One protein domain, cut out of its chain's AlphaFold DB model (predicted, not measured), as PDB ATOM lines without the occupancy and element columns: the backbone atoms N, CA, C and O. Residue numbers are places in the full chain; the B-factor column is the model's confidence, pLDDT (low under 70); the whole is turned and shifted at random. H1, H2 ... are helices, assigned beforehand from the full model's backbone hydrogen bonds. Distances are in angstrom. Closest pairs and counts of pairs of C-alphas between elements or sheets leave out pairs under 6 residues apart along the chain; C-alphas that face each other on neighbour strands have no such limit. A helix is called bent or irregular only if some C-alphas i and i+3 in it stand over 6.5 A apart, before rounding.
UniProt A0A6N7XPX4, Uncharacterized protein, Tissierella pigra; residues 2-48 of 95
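AT A GLANCE: This is residues 2 to 48 of the 95 residues of an uncharacterized protein of Tissierella pigra (UniProt A0A6N7XPX4). Two long helices, H1 and H2, meet near their ends and make a wide open corner, like an L, with no third part to fill the space between them. H1 is the longer arm and H2 the shorter one, and away from the corner both stand free: residues 2 to 19, which belong to H1, and residues 35 to 48, of which 35 to 46 belong to H2. The printed part has 47 residues with two named helices, H1 then H2 along the chain, and no named strand; the class is all helix. The whole is extended, with a radius of gyration of the C-alphas of 15.9 A, and only just flat, spanning 46 by 31 by 7 A.

IN THESE COORDINATES: H1, the longest helix, holds residues 2 to 26 and measures 36.2 A from C-alpha 2 at (-16.956, 26.961, 30.331) to C-alpha 26 at (-8.325, -8.003, 27.032). H2 holds residues 28 to 46 and measures 27.3 A, ending with C-alpha 46 at (-19.267, -6.993, 56.759). Neither helix is bent.

HOW THE PARTS SIT: H1 and H2 touch only at the corner by their link, with 4 pairs of C-alphas within 8 A. The closest C-alphas of the two are those of Ile 24 and Lys 31, 4.9 A apart. H1 touches H2 with residues 23 to 25 alone, and H2 touches H1 with residues 30 to 31 alone. Their lines are about perpendicular, at 76 degrees, and their centres are 23.2 A apart. In H1 and H2 every O i to N i+4 pair is within hydrogen-bond range.

THE WHOLE: The two C-alphas farthest apart are those of Ile 4 and Lys 48, at 47.6 A. The printed part has no cut, and the link from H1 to H2, one residue, Asn 27, is tight. The mean pLDDT of the printed part is 92.3, and residue 2 alone is under 70.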
ATOM      1  N   GLU A   2     -16.644  27.916  29.252       68.44
ATOM      2  CA  GLU A   2     -16.956  26.961  30.331       68.44
ATOM      3  C   GLU A   2     -17.737  25.737  29.822       68.44
ATOM      4  O   GLU A   2     -17.233  24.628  29.925       68.44
ATOM      5  N   ASP A   3     -18.843  25.943  29.097       79.25
ATOM      6  CA  ASP A   3     -19.654  24.834  28.558       79.25
ATOM      7  C   ASP A   3     -18.879  23.887  27.623       79.25
ATOM      8  O   ASP A   3     -19.145  22.693  27.558       79.25
ATOM      9  N   ILE A   4     -17.901  24.408  26.872       83.31
ATOM     10  CA  ILE A   4     -17.097  23.590  25.951       83.31
ATOM     11  C   ILE A   4     -16.088  22.750  26.736       83.31
ATOM     12  O   ILE A   4     -15.845  21.603  26.374       83.31
ATOM     13  N   MET A   5     -15.508  23.307  27.800       82.94
ATOM     14  CA  MET A   5     -14.586  22.575  28.668       82.94
ATOM     15  C   MET A   5     -15.303  21.440  29.393       82.94
ATOM     16  O   MET A   5     -14.807  20.321  29.381       82.94
ATOM     17  N   GLU A   6     -16.504  21.697  29.908       86.88
ATOM     18  CA  GLU A   6     -17.334  20.674  30.547       86.88
ATOM     19  C   GLU A   6     -17.690  19.537  29.571       86.88
ATOM     20  O   GLU A   6     -17.546  18.358  29.895       86.88
ATOM     21  N   ILE A   7     -18.075  19.867  28.332       88.44
ATOM     22  CA  ILE A   7     -18.333  18.861  27.287       88.44
ATOM     23  C   ILE A   7     -17.084  18.009  27.013       88.44
ATOM     24  O   ILE A   7     -17.190  16.794  26.845       88.44
ATOM     25  N   LEU A   8     -15.902  18.626  26.959       84.75
ATOM     26  CA  LEU A   8     -14.647  17.912  26.718       84.75
ATOM     27  C   LEU A   8     -14.255  17.017  27.900       84.75
ATOM     28  O   LEU A   8     -13.807  15.893  27.679       84.75
ATOM     29  N   GLU A   9     -14.447  17.473  29.135       87.00
ATOM     30  CA  GLU A   9     -14.186  16.684  30.345       87.00
ATOM     31  C   GLU A   9     -15.100  15.457  30.437       87.00
ATOM     32  O   GLU A   9     -14.631  14.350  30.732       87.00
ATOM     33  N   ASN A  10     -16.381  15.621  30.099       90.38
ATOM     34  CA  ASN A  10     -17.326  14.511  30.011       90.38
ATOM     35  C   ASN A  10     -16.903  13.510  28.930       90.38
ATOM     36  O   ASN A  10     -16.811  12.314  29.198       90.38
ATOM     37  N   ALA A  11     -16.537  13.993  27.738       90.62
ATOM     38  CA  ALA A  11     -16.077  13.130  26.653       90.62
ATOM     39  C   ALA A  11     -14.799  12.345  27.012       90.62
ATOM     40  O   ALA A  11     -14.665  11.182  26.633       90.62
ATOM     41  N   ILE A  12     -13.854  12.951  27.744       91.38
ATOM     42  CA  ILE A  12     -12.658  12.250  28.243       91.38
ATOM     43  C   ILE A  12     -13.059  11.157  29.235       91.38
ATOM     44  O   ILE A  12     -12.565  10.036  29.138       91.38
ATOM     45  N   SER A  13     -13.970  11.464  30.158       91.44
ATOM     46  CA  SER A  13     -14.430  10.512  31.173       91.44
ATOM     47  C   SER A  13     -15.104   9.290  30.539       91.44
ATOM     48  O   SER A  13     -14.729   8.162  30.847       91.44
ATOM     49  N   GLU A  14     -16.001   9.499  29.570       93.44
ATOM     50  CA  GLU A  14     -16.640   8.415  28.807       93.44
ATOM     51  C   GLU A  14     -15.613   7.547  28.060       93.44
ATOM     52  O   GLU A  14     -15.712   6.321  28.018       93.44
ATOM     53  N   ARG A  15     -14.583   8.167  27.470       93.69
ATOM     54  CA  ARG A  15     -13.518   7.435  26.765       93.69
ATOM     55  C   ARG A  15     -12.659   6.604  27.710       93.69
ATOM     56  O   ARG A  15     -12.275   5.496  27.336       93.69
ATOM     57  N   LEU A  16     -12.355   7.124  28.896       94.50
ATOM     58  CA  LEU A  16     -11.614   6.391  29.922       94.50
ATOM     59  C   LEU A  16     -12.422   5.204  30.452       94.50
ATOM     60  O   LEU A  16     -11.859   4.127  30.625       94.50
ATOM     61  N   GLU A  17     -13.733   5.363  30.634       93.75
ATOM     62  CA  GLU A  17     -14.622   4.265  31.024       93.75
ATOM     63  C   GLU A  17     -14.635   3.146  29.971       93.75
ATOM     64  O   GLU A  17     -14.444   1.975  30.301       93.75
ATOM     65  N   LEU A  18     -14.766   3.494  28.686       95.75
ATOM     66  CA  LEU A  18     -14.666   2.514  27.600       95.75
ATOM     67  C   LEU A  18     -13.306   1.804  27.595       95.75
ATOM     68  O   LEU A  18     -13.252   0.581  27.468       95.75
ATOM     69  N   ALA A  19     -12.211   2.551  27.763       95.19
ATOM     70  CA  ALA A  19     -10.867   1.982  27.816       95.19
ATOM     71  C   ALA A  19     -10.683   1.033  29.011       95.19
ATOM     72  O   ALA A  19     -10.017   0.007  28.881       95.19
ATOM     73  N   TYR A  20     -11.294   1.336  30.157       94.81
ATOM     74  CA  TYR A  20     -11.290   0.462  31.327       94.81
ATOM     75  C   TYR A  20     -12.006  -0.868  31.054       94.81
ATOM     76  O   TYR A  20     -11.466  -1.927  31.374       94.81
ATOM     77  N   PHE A  21     -13.179  -0.841  30.416       95.88
ATOM     78  CA  PHE A  21     -13.869  -2.079  30.042       95.88
ATOM     79  C   PHE A  21     -13.080  -2.898  29.022       95.88
ATOM     80  O   PHE A  21     -12.946  -4.106  29.200       95.88
ATOM     81  N   MET A  22     -12.481  -2.247  28.022       97.12
ATOM     82  CA  MET A  22     -11.585  -2.923  27.080       97.12
ATOM     83  C   MET A  22     -10.402  -3.582  27.799       97.12
ATOM     84  O   MET A  22     -10.085  -4.733  27.525       97.12
ATOM     85  N   LEU A  23      -9.784  -2.894  28.767       96.50
ATOM     86  CA  LEU A  23      -8.688  -3.455  29.558       96.50
ATOM     87  C   LEU A  23      -9.119  -4.717  30.317       96.50
ATOM     88  O   LEU A  23      -8.371  -5.689  30.346       96.50
ATOM     89  N   ILE A  24     -10.310  -4.714  30.920       97.00
ATOM     90  CA  ILE A  24     -10.854  -5.893  31.609       97.00
ATOM     91  C   ILE A  24     -11.098  -7.044  30.627       97.00
ATOM     92  O   ILE A  24     -10.832  -8.196  30.959       97.00
ATOM     93  N   GLU A  25     -11.629  -6.754  29.441       96.88
ATOM     94  CA  GLU A  25     -11.908  -7.773  28.426       96.88
ATOM     95  C   GLU A  25     -10.626  -8.389  27.848       96.88
ATOM     96  O   GLU A  25     -10.581  -9.592  27.593       96.88
ATOM     97  N   GLU A  26      -9.583  -7.581  27.655       97.56
ATOM     98  CA  GLU A  26      -8.325  -8.003  27.032       97.56
ATOM     99  C   GLU A  26      -7.323  -8.613  28.025       97.56
ATOM    100  O   GLU A  26      -6.412  -9.336  27.612       97.56
ATOM    101  N   ASN A  27      -7.470  -8.340  29.325       97.88
ATOM    102  CA  ASN A  27      -6.528  -8.764  30.355       97.88
ATOM    103  C   ASN A  27      -7.225  -9.531  31.493       97.88
ATOM    104  O   ASN A  27      -7.785  -8.946  32.422       97.88
ATOM    105  N   GLU A  28      -7.121 -10.864  31.449       96.75
ATOM    106  CA  GLU A  28      -7.745 -11.745  32.443       96.75
ATOM    107  C   GLU A  28      -7.198 -11.522  33.865       96.75
ATOM    108  O   GLU A  28      -7.966 -11.570  34.818       96.75
ATOM    109  N   GLU A  29      -5.913 -11.188  34.031       97.88
ATOM    110  CA  GLU A  29      -5.338 -10.888  35.353       97.88
ATOM    111  C   GLU A  29      -5.973  -9.629  35.961       97.88
ATOM    112  O   GLU A  29      -6.295  -9.586  37.154       97.88
ATOM    113  N   VAL A  30      -6.218  -8.607  35.134       97.38
ATOM    114  CA  VAL A  30      -6.933  -7.398  35.568       97.38
ATOM    115  C   VAL A  30      -8.374  -7.734  35.930       97.38
ATOM    116  O   VAL A  30      -8.858  -7.297  36.972       97.38
ATOM    117  N   LYS A  31      -9.060  -8.542  35.121       97.81
ATOM    118  CA  LYS A  31     -10.433  -8.977  35.395       97.81
ATOM    119  C   LYS A  31     -10.554  -9.749  36.712       97.81
ATOM    120  O   LYS A  31     -11.411  -9.418  37.533       97.81
ATOM    121  N   GLU A  32      -9.675 -10.719  36.953       97.88
ATOM    122  CA  GLU A  32      -9.612 -11.465  38.216       97.88
ATOM    123  C   GLU A  32      -9.313 -10.544  39.406       97.88
ATOM    124  O   GLU A  32      -9.910 -10.679  40.479       97.88
ATOM    125  N   SER A  33      -8.434  -9.558  39.213       97.69
ATOM    126  CA  SER A  33      -8.121  -8.552  40.232       97.69
ATOM    127  C   SER A  33      -9.331  -7.669  40.557       97.69
ATOM    128  O   SER A  33      -9.601  -7.408  41.731       97.69
ATOM    129  N   VAL A  34     -10.105  -7.253  39.549       95.69
ATOM    130  CA  VAL A  34     -11.339  -6.471  39.731       95.69
ATOM    131  C   VAL A  34     -12.378  -7.262  40.527       95.69
ATOM    132  O   VAL A  34     -12.962  -6.723  41.470       95.69
ATOM    133  N   GLU A  35     -12.589  -8.539  40.206       96.62
ATOM    134  CA  GLU A  35     -13.493  -9.398  40.984       96.62
ATOM    135  C   GLU A  35     -12.988  -9.609  42.417       96.62
ATOM    136  O   GLU A  35     -13.752  -9.480  43.377       96.62
ATOM    137  N   SER A  36     -11.680  -9.804  42.593       97.19
ATOM    138  CA  SER A  36     -11.062  -9.931  43.917       97.19
ATOM    139  C   SER A  36     -11.280  -8.681  44.776       97.19
ATOM    140  O   SER A  36     -11.614  -8.789  45.958       97.19
ATOM    141  N   VAL A  37     -11.154  -7.482  44.197       94.44
ATOM    142  CA  VAL A  37     -11.429  -6.217  44.898       94.44
ATOM    143  C   VAL A  37     -12.896  -6.124  45.317       94.44
ATOM    144  O   VAL A  37     -13.170  -5.706  46.447       94.44
ATOM    145  N   LYS A  38     -13.845  -6.536  44.463       93.69
ATOM    146  CA  LYS A  38     -15.278  -6.562  44.814       93.69
ATOM    147  C   LYS A  38     -15.534  -7.467  46.019       93.69
ATOM    148  O   LYS A  38     -16.165  -7.034  46.984       93.69
ATOM    149  N   GLU A  39     -15.000  -8.687  45.998       96.50
ATOM    150  CA  GLU A  39     -15.156  -9.637  47.103       96.50
ATOM    151  C   GLU A  39     -14.521  -9.134  48.403       96.50
ATOM    152  O   GLU A  39     -15.142  -9.182  49.469       96.50
ATOM    153  N   LEU A  40     -13.286  -8.634  48.331       94.56
ATOM    154  CA  LEU A  40     -12.564  -8.121  49.494       94.56
ATOM    155  C   LEU A  40     -13.268  -6.904  50.097       94.56
ATOM    156  O   LEU A  40     -13.399  -6.824  51.317       94.56
ATOM    157  N   SER A  41     -13.773  -5.996  49.258       90.81
ATOM    158  CA  SER A  41     -14.527  -4.827  49.711       90.81
ATOM    159  C   SER A  41     -15.802  -5.235  50.456       90.81
ATOM    160  O   SER A  41     -16.108  -4.645  51.492       90.81
ATOM    161  N   ALA A  42     -16.526  -6.251  49.974       91.31
ATOM    162  CA  ALA A  42     -17.715  -6.766  50.653       91.31
ATOM    163  C   ALA A  42     -17.364  -7.378  52.019       91.31
ATOM    164  O   ALA A  42     -17.943  -7.003  53.040       91.31
ATOM    165  N   ARG A  43     -16.339  -8.243  52.067       92.12
ATOM    166  CA  ARG A  43     -15.874  -8.868  53.318       92.12
ATOM    167  C   ARG A  43     -15.410  -7.833  54.341       92.12
ATOM    168  O   ARG A  43     -15.717  -7.962  55.523       92.12
ATOM    169  N   LEU A  44     -14.693  -6.799  53.902       90.06
ATOM    170  CA  LEU A  44     -14.244  -5.710  54.770       90.06
ATOM    171  C   LEU A  44     -15.436  -4.942  55.362       90.06
ATOM    172  O   LEU A  44     -15.453  -4.643  56.557       90.06
ATOM    173  N   HIS A  45     -16.453  -4.663  54.544       85.50
ATOM    174  CA  HIS A  45     -17.656  -3.967  54.987       85.50
ATOM    175  C   HIS A  45     -18.474  -4.798  55.993       85.50
ATOM    176  O   HIS A  45     -19.008  -4.265  56.967       85.50
ATOM    177  N   GLU A  46     -18.530  -6.116  55.840       89.88
ATOM    178  CA  GLU A  46     -19.267  -6.993  56.759       89.88
ATOM    179  C   GLU A  46     -18.498  -7.322  58.051       89.88
ATOM    180  O   GLU A  46     -19.101  -7.737  59.045       89.88
ATOM    181  N   ASN A  47     -17.181  -7.097  58.081       90.50
ATOM    182  CA  ASN A  47     -16.327  -7.466  59.207       90.50
ATOM    183  C   ASN A  47     -16.584  -6.596  60.457       90.50
ATOM    184  O   ASN A  47     -16.181  -5.431  60.531       90.50
ATOM    185  N   LYS A  48     -17.225  -7.192  61.469       90.50
ATOM    186  CA  LYS A  48     -17.584  -6.538  62.740       90.50
ATOM    187  C   LYS A  48     -16.417  -6.380  63.718       90.50
ATOM    188  O   LYS A  48     -16.560  -5.631  64.682       90.50
TER     189      LYS A  48